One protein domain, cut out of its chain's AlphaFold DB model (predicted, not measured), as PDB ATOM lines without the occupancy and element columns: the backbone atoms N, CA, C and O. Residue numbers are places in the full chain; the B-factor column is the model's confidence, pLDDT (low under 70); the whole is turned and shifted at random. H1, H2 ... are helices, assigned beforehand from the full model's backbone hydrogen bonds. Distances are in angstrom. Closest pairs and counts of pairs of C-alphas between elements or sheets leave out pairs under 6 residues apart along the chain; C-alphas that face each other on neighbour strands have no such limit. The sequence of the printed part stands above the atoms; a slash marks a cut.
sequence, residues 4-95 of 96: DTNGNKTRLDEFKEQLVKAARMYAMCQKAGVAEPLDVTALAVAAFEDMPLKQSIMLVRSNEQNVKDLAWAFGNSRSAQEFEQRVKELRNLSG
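What this domain is: This is residues 4 to 95 of the 96 residues of an uncharacterized protein of Rubrobacteraceae bacterium (UniProt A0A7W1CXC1). One long helix, H1, is crossed over its later part by H2 and H4, while H2 and H3 pack on each other and H5 folds back on H4, away from H1. Residues 4 to 14 of H1 stick out as a free arm. The printed part has 92 residues and five named helices, H1 to H5 in chain order, with no named strand: all helix. It is compact, with a radius of gyration of the C-alphas of 13.8 A and spans of 37 by 34 by 24 A.

How they stand to each other: Start with the hub, H1, residues 4 to 31. Its residues 18 to 30 touch H2, residues 37 to 48, opposite ways at a steep tilt of 51 degrees; the closest C-alphas, of Cys 29 and Pro 37, are 5.2 A apart. H2 touches H3, residues 53 to 62, with C-alphas 46 and 53 closest at 5.1 A. H1 and H3 only just touch, with 3 pairs of C-alphas within 8 A, the closest being Ala 22 and Val 60 at 6.9 A. Residues 19 to 27 of H1 touch H4, residues 64 to 75, with C-alphas 23 and 67 closest at 4.5 A. H4 and H5, residues 80 to 93, form a helical hairpin, with C-alphas 73 and 86 closest at 5.5 A; H5 is apart from H1, H2 and H3. In all five helices every O i to N i+4 pair is within hydrogen-bond range.

Where its parts are: Find C-alpha 4 at (78.970, 81.230, 73.050); from there H1 runs 41.4 A to C-alpha 31. H2 measures 15.9 A, H3 14.0 A and H4 16.3 A. H5 runs 20.2 A to C-alpha 93 at (104.805, 98.890, 87.878).

The domain as a whole: The C-alphas of Asp 4 and Gly 33 are farthest apart, 43.9 A. The printed part has no cut, and its four links are tight. Look for pLDDT under 70 at residues 4 to 6 and 93 to 95.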
ATOM      1  N   ASP A   4      78.190  79.991  73.216       60.06
ATOM      2  CA  ASP A   4      78.970  81.230  73.050       60.06
ATOM      3  C   ASP A   4      80.233  81.302  73.921       60.06
ATOM      4  O   ASP A   4      81.198  81.984  73.576       60.06
ATOM      5  N   THR A   5      80.282  80.567  75.034       62.00
ATOM      6  CA  THR A   5      81.403  80.654  75.983       62.00
ATOM      7  C   THR A   5      82.687  80.047  75.419       62.00
ATOM      8  O   THR A   5      83.781  80.543  75.687       62.00
ATOM      9  N   ASN A   6      82.565  78.983  74.619       66.19
ATOM     10  CA  ASN A   6      83.726  78.247  74.125       66.19
ATOM     11  C   ASN A   6      84.416  78.991  72.971       66.19
ATOM     12  O   ASN A   6      85.633  79.143  72.984       66.19
ATOM     13  N   GLY A   7      83.642  79.549  72.031       71.81
ATOM     14  CA  GLY A   7      84.191  80.315  70.906       71.81
ATOM     15  C   GLY A   7      84.892  81.609  71.332       71.81
ATOM     16  O   GLY A   7      85.917  81.977  70.760       71.81
ATOM     17  N   ASN A   8      84.390  82.281  72.374       73.38
ATOM     18  CA  ASN A   8      85.027  83.494  72.891       73.38
ATOM     19  C   ASN A   8      86.366  83.198  73.587       73.38
ATOM     20  O   ASN A   8      87.323  83.958  73.453       73.38
ATOM     21  N   LYS A   9      86.452  82.068  74.301       75.06
ATOM     22  CA  LYS A   9      87.696  81.622  74.935       75.06
ATOM     23  C   LYS A   9      88.767  81.297  73.892       75.06
ATOM     24  O   LYS A   9      89.884  81.780  74.027       75.06
ATOM     25  N   THR A  10      88.404  80.570  72.833       82.25
ATOM     26  CA  THR A  10      89.321  80.245  71.730       82.25
ATOM     27  C   THR A  10      89.905  81.504  71.090       82.25
ATOM     28  O   THR A  10      91.120  81.624  70.998       82.25
ATOM     29  N   ARG A  11      89.068  82.499  70.763       82.25
ATOM     30  CA  ARG A  11      89.542  83.778  70.199       82.25
ATOM     31  C   ARG A  11      90.467  84.546  71.140       82.25
ATOM     32  O   ARG A  11      91.416  85.184  70.695       82.25
ATOM     33  N   LEU A  12      90.180  84.523  72.441       83.19
ATOM     34  CA  LEU A  12      91.017  85.193  73.433       83.19
ATOM     35  C   LEU A  12      92.387  84.519  73.563       83.19
ATOM     36  O   LEU A  12      93.394  85.207  73.725       83.19
ATOM     37  N   ASP A  13      92.422  83.191  73.521       86.94
ATOM     38  CA  ASP A  13      93.662  82.426  73.614       86.94
ATOM     39  C   ASP A  13      94.514  82.602  72.343       86.94
ATOM     40  O   ASP A  13      95.707  82.884  72.459       86.94
ATOM     41  N   GLU A  14      93.897  82.596  71.155       88.31
ATOM     42  CA  GLU A  14      94.549  82.946  69.880       88.31
ATOM     43  C   GLU A  14      95.149  84.358  69.914       88.31
ATOM     44  O   GLU A  14      96.310  84.564  69.562       88.31
ATOM     45  N   PHE A  15      94.392  85.342  70.406       89.44
ATOM     46  CA  PHE A  15      94.876  86.716  70.524       89.44
ATOM     47  C   PHE A  15      96.089  86.829  71.460       89.44
ATOM     48  O   PHE A  15      97.074  87.497  71.140       89.44
ATOM     49  N   LYS A  16      96.053  86.155  72.617       91.00
ATOM     50  CA  LYS A  16      97.196  86.119  73.544       91.00
ATOM     51  C   LYS A  16      98.420  85.480  72.896       91.00
ATOM     52  O   LYS A  16      99.531  85.972  73.085       91.00
ATOM     53  N   GLU A  17      98.227  84.409  72.133       93.44
ATOM     54  CA  GLU A  17      99.308  83.750  71.406       93.44
ATOM     55  C   GLU A  17      99.939  84.691  70.370       93.44
ATOM     56  O   GLU A  17     101.164  84.847  70.346       93.44
ATOM     57  N   GLN A  18      99.117  85.394  69.586       94.69
ATOM     58  CA  GLN A  18      99.575  86.386  68.609       94.69
ATOM     59  C   GLN A  18     100.393  87.507  69.266       94.69
ATOM     60  O   GLN A  18     101.441  87.884  68.742       94.69
ATOM     61  N   LEU A  19      99.987  87.997  70.444       94.50
ATOM     62  CA  LEU A  19     100.760  88.995  71.198       94.50
ATOM     63  C   LEU A  19     102.136  88.475  71.625       94.50
ATOM     64  O   LEU A  19     103.139  89.176  71.484       94.50
ATOM     65  N   VAL A  20     102.204  87.239  72.124       95.06
ATOM     66  CA  VAL A  20     103.474  86.618  72.522       95.06
ATOM     67  C   VAL A  20     104.393  86.438  71.313       95.06
ATOM     68  O   VAL A  20     105.594  86.709  71.405       95.06
ATOM     69  N   LYS A  21     103.852  86.013  70.168       96.25
ATOM     70  CA  LYS A  21     104.619  85.869  68.923       96.25
ATOM     71  C   LYS A  21     105.126  87.215  68.413       96.25
ATOM     72  O   LYS A  21     106.318  87.324  68.125       96.25
ATOM     73  N   ALA A  22     104.274  88.240  68.393       97.69
ATOM     74  CA  ALA A  22     104.664  89.600  68.031       97.69
ATOM     75  C   ALA A  22     105.808  90.110  68.921       97.69
ATOM     76  O   ALA A  22     106.810  90.602  68.413       97.69
ATOM     77  N   ALA A  23     105.723  89.909  70.240       97.38
ATOM     78  CA  ALA A  23     106.782  90.291  71.174       97.38
ATOM     79  C   ALA A  23     108.111  89.562  70.917       97.38
ATOM     80  O   ALA A  23     109.173  90.183  70.943       97.38
ATOM     81  N   ARG A  24     108.079  88.257  70.619       95.88
ATOM     82  CA  ARG A  24     109.291  87.497  70.260       95.88
ATOM     83  C   ARG A  24     109.915  87.999  68.962       95.88
ATOM     84  O   ARG A  24     111.129  88.175  68.897       95.88
ATOM     85  N   MET A  25     109.096  88.238  67.940       96.94
ATOM     86  CA  MET A  25     109.557  88.776  66.658       96.94
ATOM     87  C   MET A  25     110.144  90.178  66.822       96.94
ATOM     88  O   MET A  25     111.225  90.448  66.302       96.94
ATOM     89  N   TYR A  26     109.506  91.026  67.627       98.00
ATOM     90  CA  TYR A  26     110.013  92.351  67.961       98.00
ATOM     91  C   TYR A  26     111.356  92.291  68.693       98.00
ATOM     92  O   TYR A  26     112.298  92.974  68.290       98.00
ATOM     93  N   ALA A  27     111.498  91.417  69.694       96.81
ATOM     94  CA  ALA A  27     112.768  91.208  70.394       96.81
ATOM     95  C   ALA A  27     113.890  90.767  69.436       96.81
ATOM     96  O   ALA A  27     115.024  91.241  69.538       96.81
ATOM     97  N   MET A  28     113.582  89.895  68.467       95.56
ATOM     98  CA  MET A  28     114.537  89.509  67.423       95.56
ATOM     99  C   MET A  28     114.909  90.688  66.514       95.56
ATOM    100  O   MET A  28     116.094  90.883  66.249       95.56
ATOM    101  N   CYS A  29     113.937  91.500  66.087       95.94
ATOM    102  CA  CYS A  29     114.185  92.696  65.273       95.94
ATOM    103  C   CYS A  29     115.083  93.704  66.003       95.94
ATOM    104  O   CYS A  29     116.033  94.219  65.415       95.94
ATOM    105  N   GLN A  30     114.833  93.938  67.296       95.44
ATOM    106  CA  GLN A  30     115.677  94.794  68.131       95.44
ATOM    107  C   GLN A  30     117.104  94.249  68.235       95.44
ATOM    108  O   GLN A  30     118.063  94.990  68.032       95.44
ATOM    109  N   LYS A  31     117.256  92.944  68.491       94.06
ATOM    110  CA  LYS A  31     118.571  92.292  68.573       94.06
ATOM    111  C   LYS A  31     119.351  92.378  67.257       94.06
ATOM    112  O   LYS A  31     120.574  92.467  67.284       94.06
ATOM    113  N   ALA A  32     118.655  92.345  66.123       94.88
ATOM    114  CA  ALA A  32     119.247  92.455  64.793       94.88
ATOM    115  C   ALA A  32     119.540  93.906  64.360       94.88
ATOM    116  O   ALA A  32     120.110  94.104  63.290       94.88
ATOM    117  N   GLY A  33     119.166  94.916  65.156       95.38
ATOM    118  CA  GLY A  33     119.384  96.324  64.809       95.38
ATOM    119  C   GLY A  33     118.529  96.808  63.634       95.38
ATOM    120  O   GLY A  33     118.953  97.684  62.884       95.38
ATOM    121  N   VAL A  34     117.341  96.227  63.445       95.44
ATOM    122  CA  VAL A  34     116.380  96.674  62.425       95.44
ATOM    123  C   VAL A  34     115.945  98.113  62.729       95.44
ATOM    124  O   VAL A  34     115.572  98.400  63.862       95.44
ATOM    125  N   ALA A  35     115.970  98.997  61.725       91.81
ATOM    126  CA  ALA A  35     115.672 100.424  61.891       91.81
ATOM    127  C   ALA A  35     114.233 100.697  62.372       91.81
ATOM    128  O   ALA A  35     114.040 101.478  63.296       91.81
ATOM    129  N   GLU A  36     113.245  99.994  61.804       94.75
ATOM    130  CA  GLU A  36     111.821 100.112  62.158       94.75
ATOM    131  C   GLU A  36     111.281  98.777  62.702       94.75
ATOM    132  O   GLU A  36     110.558  98.045  62.014       94.75
ATOM    133  N   PRO A  37     111.656  98.388  63.935       96.06
ATOM    134  CA  PRO A  37     111.411  97.040  64.434       96.06
ATOM    135  C   PRO A  37     109.919  96.729  64.611       96.06
ATOM    136  O   PRO A  37     109.529  95.572  64.471       96.06
ATOM    137  N   LEU A  38     109.066  97.728  64.872       96.00
ATOM    138  CA  LEU A  38     107.611  97.531  64.967       96.00
ATOM    139  C   LEU A  38     106.974  97.226  63.608       96.00
ATOM    140  O   LEU A  38     106.158  96.311  63.514       96.00
ATOM    141  N   ASP A  39     107.362  97.948  62.555       96.75
ATOM    142  CA  ASP A  39     106.788  97.752  61.220       96.75
ATOM    143  C   ASP A  39     107.218  96.410  60.627       96.75
ATOM    144  O   ASP A  39     106.398  95.665  60.091       96.75
ATOM    145  N   VAL A  40     108.488  96.042  60.818       96.88
ATOM    146  CA  VAL A  40     108.992  94.720  60.425       96.88
ATOM    147  C   VAL A  40     108.338  93.607  61.245       96.88
ATOM    148  O   VAL A  40     108.037  92.549  60.696       96.88
ATOM    149  N   THR A  41     108.029  93.846  62.524       97.94
ATOM    150  CA  THR A  41     107.260  92.891  63.338       97.94
ATOM    151  C   THR A  41     105.855  92.684  62.784       97.94
ATOM    152  O   THR A  41     105.429  91.540  62.667       97.94
ATOM    153  N   ALA A  42     105.142  93.746  62.398       97.25
ATOM    154  CA  ALA A  42     103.821  93.610  61.781       97.25
ATOM    155  C   ALA A  42     103.891  92.853  60.440       97.25
ATOM    156  O   ALA A  42     103.080  91.972  60.168       97.25
ATOM    157  N   LEU A  43     104.905  93.119  59.613       97.31
ATOM    158  CA  LEU A  43     105.121  92.350  58.382       97.31
ATOM    159  C   LEU A  43     105.380  90.862  58.672       97.31
ATOM    160  O   LEU A  43     104.783  89.997  58.033       97.31
ATOM    161  N   ALA A  44     106.230  90.561  59.656       95.75
ATOM    162  CA  ALA A  44     106.549  89.191  60.044       95.75
ATOM    163  C   ALA A  44     105.323  88.458  60.604       95.75
ATOM    164  O   ALA A  44     105.021  87.351  60.168       95.75
ATOM    165  N   VAL A  45     104.576  89.080  61.518       95.69
ATOM    166  CA  VAL A  45     103.347  88.505  62.083       95.69
ATOM    167  C   VAL A  45     102.323  88.237  60.980       95.69
ATOM    168  O   VAL A  45     101.725  87.168  60.974       95.69
ATOM    169  N   ALA A  46     102.155  89.153  60.018       96.69
ATOM    170  CA  ALA A  46     101.271  88.927  58.874       96.69
ATOM    171  C   ALA A  46     101.650  87.676  58.070       96.69
ATOM    172  O   ALA A  46     100.783  86.875  57.733       96.69
ATOM    173  N   ALA A  47     102.945  87.489  57.805       95.06
ATOM    174  CA  ALA A  47     103.439  86.347  57.047       95.06
ATOM    175  C   ALA A  47     103.356  85.020  57.821       95.06
ATOM    176  O   ALA A  47     102.997  83.999  57.242       95.06
ATOM    177  N   PHE A  48     103.704  85.015  59.112       93.19
ATOM    178  CA  PHE A  48     103.798  83.783  59.902       93.19
ATOM    179  C   PHE A  48     102.461  83.309  60.477       93.19
ATOM    180  O   PHE A  48     102.279  82.106  60.635       93.19
ATOM    181  N   GLU A  49     101.536  84.223  60.772       91.38
ATOM    182  CA  GLU A  49     100.217  83.886  61.327       91.38
ATOM    183  C   GLU A  49      99.129  83.749  60.254       91.38
ATOM    184  O   GLU A  49      97.956  83.644  60.601       91.38
ATOM    185  N   ASP A  50      99.504  83.785  58.969       91.31
ATOM    186  CA  ASP A  50      98.577  83.787  57.827       91.31
ATOM    187  C   ASP A  50      97.444  84.821  58.004       91.31
ATOM    188  O   ASP A  50      96.256  84.558  57.812       91.31
ATOM    189  N   MET A  51      97.823  86.025  58.451       92.38
ATOM    190  CA  MET A  51      96.890  87.094  58.801       92.38
ATOM    191  C   MET A  51      97.030  88.268  57.818       92.38
ATOM    192  O   MET A  51      98.146  88.649  57.453       92.38
ATOM    193  N   PRO A  52      95.930  88.939  57.422       96.75
ATOM    194  CA  PRO A  52      96.019  90.115  56.565       96.75
ATOM    195  C   PRO A  52      96.909  91.206  57.172       96.75
ATOM    196  O   PRO A  52      96.750  91.561  58.342       96.75
ATOM    197  N   LEU A  53      97.773  91.824  56.357       96.69
ATOM    198  CA  LEU A  53      98.730  92.843  56.817       96.69
ATOM    199  C   LEU A  53      98.069  93.959  57.641       96.69
ATOM    200  O   LEU A  53      98.577  94.350  58.688       96.69
ATOM    201  N   LYS A  54      96.892  94.434  57.218       97.12
ATOM    202  CA  LYS A  54      96.134  95.453  57.957       97.12
ATOM    203  C   LYS A  54      95.765  94.997  59.374       97.12
ATOM    204  O   LYS A  54      95.830  95.797  60.303       97.12
ATOM    205  N   GLN A  55      95.369  93.735  59.541       95.81
ATOM    206  CA  GLN A  55      95.044  93.183  60.858       95.81
ATOM    207  C   GLN A  55      96.297  93.060  61.720       95.81
ATOM    208  O   GLN A  55      96.250  93.419  62.891       95.81
ATOM    209  N   SER A  56      97.424  92.651  61.132       97.06
ATOM    210  CA  SER A  56      98.696  92.586  61.850       97.06
ATOM    211  C   SER A  56      99.183  93.953  62.331       97.06
ATOM    212  O   SER A  56      99.541  94.113  63.496       97.06
ATOM    213  N   ILE A  57      99.116  94.975  61.471       97.56
ATOM    214  CA  ILE A  57      99.457  96.350  61.850       97.56
ATOM    215  C   ILE A  57      98.582  96.804  63.023       97.56
ATOM    216  O   ILE A  57      99.107  97.348  63.992       97.56
ATOM    217  N   MET A  58      97.269  96.549  62.976       96.50
ATOM    218  CA  MET A  58      96.380  96.880  64.095       96.50
ATOM    219  C   MET A  58      96.725  96.100  65.366       96.50
ATOM    220  O   MET A  58      96.727  96.693  66.441       96.50
ATOM    221  N   LEU A  59      97.034  94.804  65.264       95.25
ATOM    222  CA  LEU A  59      97.437  93.978  66.404       95.25
ATOM    223  C   LEU A  59      98.676  94.567  67.088       95.25
ATOM    224  O   LEU A  59      98.645  94.803  68.294       95.25
ATOM    225  N   VAL A  60      99.735  94.842  66.324       96.75
ATOM    226  CA  VAL A  60     101.004  95.350  66.860       96.75
ATOM    227  C   VAL A  60     100.850  96.772  67.392       96.75
ATOM    228  O   VAL A  60     101.251  97.039  68.521       96.75
ATOM    229  N   ARG A  61     100.241  97.686  66.626       96.00
ATOM    230  CA  ARG A  61     100.140  99.106  67.004       96.00
ATOM    231  C   ARG A  61      99.203  99.334  68.187       96.00
ATOM    232  O   ARG A  61      99.568 100.049  69.113       96.00
ATOM    233  N   SER A  62      98.040  98.683  68.216       96.00
ATOM    234  CA  SER A  62      97.103  98.813  69.343       96.00
ATOM    235  C   SER A  62      97.619  98.168  70.634       96.00
ATOM    236  O   SER A  62      97.055  98.404  71.697       96.00
ATOM    237  N   ASN A  63      98.681  97.360  70.556       96.31
ATOM    238  CA  ASN A  63      99.301  96.684  71.695       96.31
ATOM    239  C   ASN A  63     100.797  97.001  71.814       96.31
ATOM    240  O   ASN A  63     101.547  96.211  72.382       96.31
ATOM    241  N   GLU A  64     101.243  98.145  71.287       96.06
ATOM    242  CA  GLU A  64     102.667  98.470  71.160       96.06
ATOM    243  C   GLU A  64     103.408  98.370  72.502       96.06
ATOM    244  O   GLU A  64     104.487  97.781  72.569       96.06
ATOM    245  N   GLN A  65     102.807  98.879  73.580       94.88
ATOM    246  CA  GLN A  65     103.392  98.799  74.917       94.88
ATOM    247  C   GLN A  65     103.501  97.347  75.404       94.88
ATOM    248  O   GLN A  65     104.582  96.923  75.794       94.88
ATOM    249  N   ASN A  66     102.432  96.553  75.281       94.25
ATOM    250  CA  ASN A  66     102.443  95.135  75.660       94.25
ATOM    251  C   ASN A  66     103.512  94.349  74.882       94.25
ATOM    252  O   ASN A  66     104.211  93.512  75.451       94.25
ATOM    253  N   VAL A  67     103.658  94.624  73.581       96.62
ATOM    254  CA  VAL A  67     104.682  94.009  72.726       96.62
ATOM    255  C   VAL A  67     106.084  94.389  73.206       96.62
ATOM    256  O   VAL A  67     106.932  93.507  73.342       96.62
ATOM    257  N   LYS A  68     106.327  95.671  73.506       96.44
ATOM    258  CA  LYS A  68     107.616  96.160  74.021       96.44
ATOM    259  C   LYS A  68     107.954  95.577  75.391       96.44
ATOM    260  O   LYS A  68     109.081  95.134  75.589       96.44
ATOM    261  N   ASP A  69     106.990  95.531  76.299       95.62
ATOM    262  CA  ASP A  69     107.162  95.016  77.657       95.62
ATOM    263  C   ASP A  69     107.497  93.523  77.646       95.62
ATOM    264  O   ASP A  69     108.474  93.081  78.256       95.62
ATOM    265  N   LEU A  70     106.743  92.736  76.875       95.69
ATOM    266  CA  LEU A  70     107.017  91.311  76.706       95.69
ATOM    267  C   LEU A  70     108.360  91.072  76.006       95.69
ATOM    268  O   LEU A  70     109.098  90.169  76.395       95.69
ATOM    269  N   ALA A  71     108.708  91.874  74.999       96.69
ATOM    270  CA  ALA A  71     109.999  91.772  74.326       96.69
ATOM    271  C   ALA A  71     111.172  92.110  75.250       96.69
ATOM    272  O   ALA A  71     112.187  91.413  75.236       96.69
ATOM    273  N   TRP A  72     111.019  93.127  76.102       96.44
ATOM    274  CA  TRP A  72     111.984  93.436  77.148       96.44
ATOM    275  C   TRP A  72     112.129  92.261  78.117       96.44
ATOM    276  O   TRP A  72     113.254  91.850  78.406       96.44
ATOM    277  N   ALA A  73     111.021  91.658  78.556       96.06
ATOM    278  CA  ALA A  73     111.063  90.474  79.408       96.06
ATOM    279  C   ALA A  73     111.796  89.310  78.719       96.06
ATOM    280  O   ALA A  73     112.647  88.678  79.344       96.06
ATOM    281  N   PHE A  74     111.549  89.062  77.425       94.88
ATOM    282  CA  PHE A  74     112.284  88.055  76.648       94.88
ATOM    283  C   PHE A  74     113.786  88.350  76.565       94.88
ATOM    284  O   PHE A  74     114.591  87.439  76.731       94.88
ATOM    285  N   GLY A  75     114.177  89.605  76.332       93.56
ATOM    286  CA  GLY A  75     115.586  89.999  76.247       93.56
ATOM    287  C   GLY A  75     116.338  89.932  77.582       93.56
ATOM    288  O   GLY A  75     117.555  89.758  77.587       93.56
ATOM    289  N   ASN A  76     115.623  90.038  78.705       94.56
ATOM    290  CA  ASN A  76     116.188  90.095  80.059       94.56
ATOM    291  C   ASN A  76     115.979  88.810  80.875       94.56
ATOM    292  O   ASN A  76     116.149  88.826  82.097       94.56
ATOM    293  N   SER A  77     115.618  87.710  80.212       94.94
ATOM    294  CA  SER A  77     115.371  86.417  80.853       94.94
ATOM    295  C   SER A  77     116.149  85.303  80.164       94.94
ATOM    296  O   SER A  77     116.192  85.214  78.940       94.94
ATOM    297  N   ARG A  78     116.749  84.423  80.961       92.81
ATOM    298  CA  ARG A  78     117.483  83.226  80.521       92.81
ATOM    299  C   ARG A  78     116.715  81.934  80.788       92.81
ATOM    300  O   ARG A  78     117.137  80.871  80.341       92.81
ATOM    301  N   SER A  79     115.596  82.015  81.502       94.12
ATOM    302  CA  SER A  79     114.714  80.892  81.815       94.12
ATOM    303  C   SER A  79     113.243  81.313  81.787       94.12
ATOM    304  O   SER A  79     112.917  82.503  81.803       94.12
ATOM    305  N   ALA A  80     112.341  80.329  81.763       92.25
ATOM    306  CA  ALA A  80     110.904  80.579  81.842       92.25
ATOM    307  C   ALA A  80     110.507  81.223  83.184       92.25
ATOM    308  O   ALA A  80     109.644  82.096  83.213       92.25
ATOM    309  N   GLN A  81     111.167  80.832  84.276       94.88
ATOM    310  CA  GLN A  81     110.936  81.375  85.615       94.88
ATOM    311  C   GLN A  81     111.365  82.842  85.704       94.88
ATOM    312  O   GLN A  81     110.635  83.666  86.251       94.88
ATOM    313  N   GLU A  82     112.523  83.185  85.131       95.50
ATOM    314  CA  GLU A  82     112.961  84.580  85.038       95.50
ATOM    315  C   GLU A  82     111.978  85.408  84.209       95.50
ATOM    316  O   GLU A  82     111.573  86.481  84.646       95.50
ATOM    317  N   PHE A  83     111.519  84.880  83.073       94.06
ATOM    318  CA  PHE A  83     110.526  85.554  82.239       94.06
ATOM    319  C   PHE A  83     109.228  85.829  83.001       94.06
ATOM    320  O   PHE A  83     108.736  86.956  82.991       94.06
ATOM    321  N   GLU A  84     108.695  84.829  83.704       92.81
ATOM    322  CA  GLU A  84     107.495  84.997  84.522       92.81
ATOM    323  C   GLU A  84     107.687  86.089  85.586       92.81
ATOM    324  O   GLU A  84     106.808  86.934  85.778       92.81
ATOM    325  N   GLN A  85     108.846  86.107  86.248       94.62
ATOM    326  CA  GLN A  85     109.174  87.120  87.243       94.62
ATOM    327  C   GLN A  85     109.233  88.525  86.624       94.62
ATOM    328  O   GLN A  85     108.621  89.451  87.160       94.62
ATOM    329  N   ARG A  86     109.872  88.684  85.457       94.00
ATOM    330  CA  ARG A  86     109.918  89.963  84.727       94.00
ATOM    331  C   ARG A  86     108.533  90.462  84.330       94.00
ATOM    332  O   ARG A  86     108.232  91.639  84.494       94.00
ATOM    333  N   VAL A  87     107.664  89.574  83.852       91.81
ATOM    334  CA  VAL A  87     106.282  89.937  83.502       91.81
ATOM    335  C   VAL A  87     105.487  90.374  84.739       91.81
ATOM    336  O   VAL A  87     104.714  91.330  84.671       91.81
ATOM    337  N   LYS A  88     105.689  89.725  85.895       90.50
ATOM    338  CA  LYS A  88     105.069  90.152  87.163       90.50
ATOM    339  C   LYS A  88     105.555  91.533  87.602       90.50
ATOM    340  O   LYS A  88     104.736  92.335  88.043       90.50
ATOM    341  N   GLU A  89     106.849  91.816  87.464       90.19
ATOM    342  CA  GLU A  89     107.433  93.132  87.761       90.19
ATOM    343  C   GLU A  89     106.771  94.234  86.922       90.19
ATOM    344  O   GLU A  89     106.319  95.232  87.479       90.19
ATOM    345  N   LEU A  90     106.608  94.010  85.614       87.75
ATOM    346  CA  LEU A  90     105.934  94.945  84.707       87.75
ATOM    347  C   LEU A  90     104.485  95.236  85.132       87.75
ATOM    348  O   LEU A  90     104.073  96.393  85.185       87.75
ATOM    349  N   ARG A  91     103.728  94.202  85.523       76.62
ATOM    350  CA  ARG A  91     102.332  94.351  85.977       76.62
ATOM    351  C   ARG A  91     102.206  95.129  87.290       76.62
ATOM    352  O   ARG A  91     101.196  95.789  87.520       76.62
ATOM    353  N   ASN A  92     103.202  95.023  88.164       72.25
ATOM    354  CA  ASN A  92     103.215  95.740  89.439       72.25
ATOM    355  C   ASN A  92     103.634  97.209  89.265       72.25
ATOM    356  O   ASN A  92     103.223  98.051  90.056       72.25
ATOM    357  N   LEU A  93     104.409  97.522  88.222       59.53
ATOM    358  CA  LEU A  93     104.805  98.890  87.878       59.53
ATOM    359  C   LEU A  93     103.677  99.690  87.209       59.53
ATOM    360  O   LEU A  93     103.642 100.904  87.353       59.53
ATOM    361  N   SER A  94     102.731  99.032  86.534       55.94
ATOM    362  CA  SER A  94     101.554  99.680  85.932       55.94
ATOM    363  C   SER A  94     100.404  99.963  86.919       55.94
ATOM    364  O   SER A  94      99.318 100.342  86.488       55.94
ATOM    365  N   GLY A  95     100.595  99.685  88.216       50.12
ATOM    366  CA  GLY A  95      99.570  99.776  89.268       50.12
ATOM    367  C   GLY A  95      99.770 100.891  90.303       50.12
ATOM    368  O   GLY A  95      99.031 100.910  91.285       50.12
TER     369      GLY A  95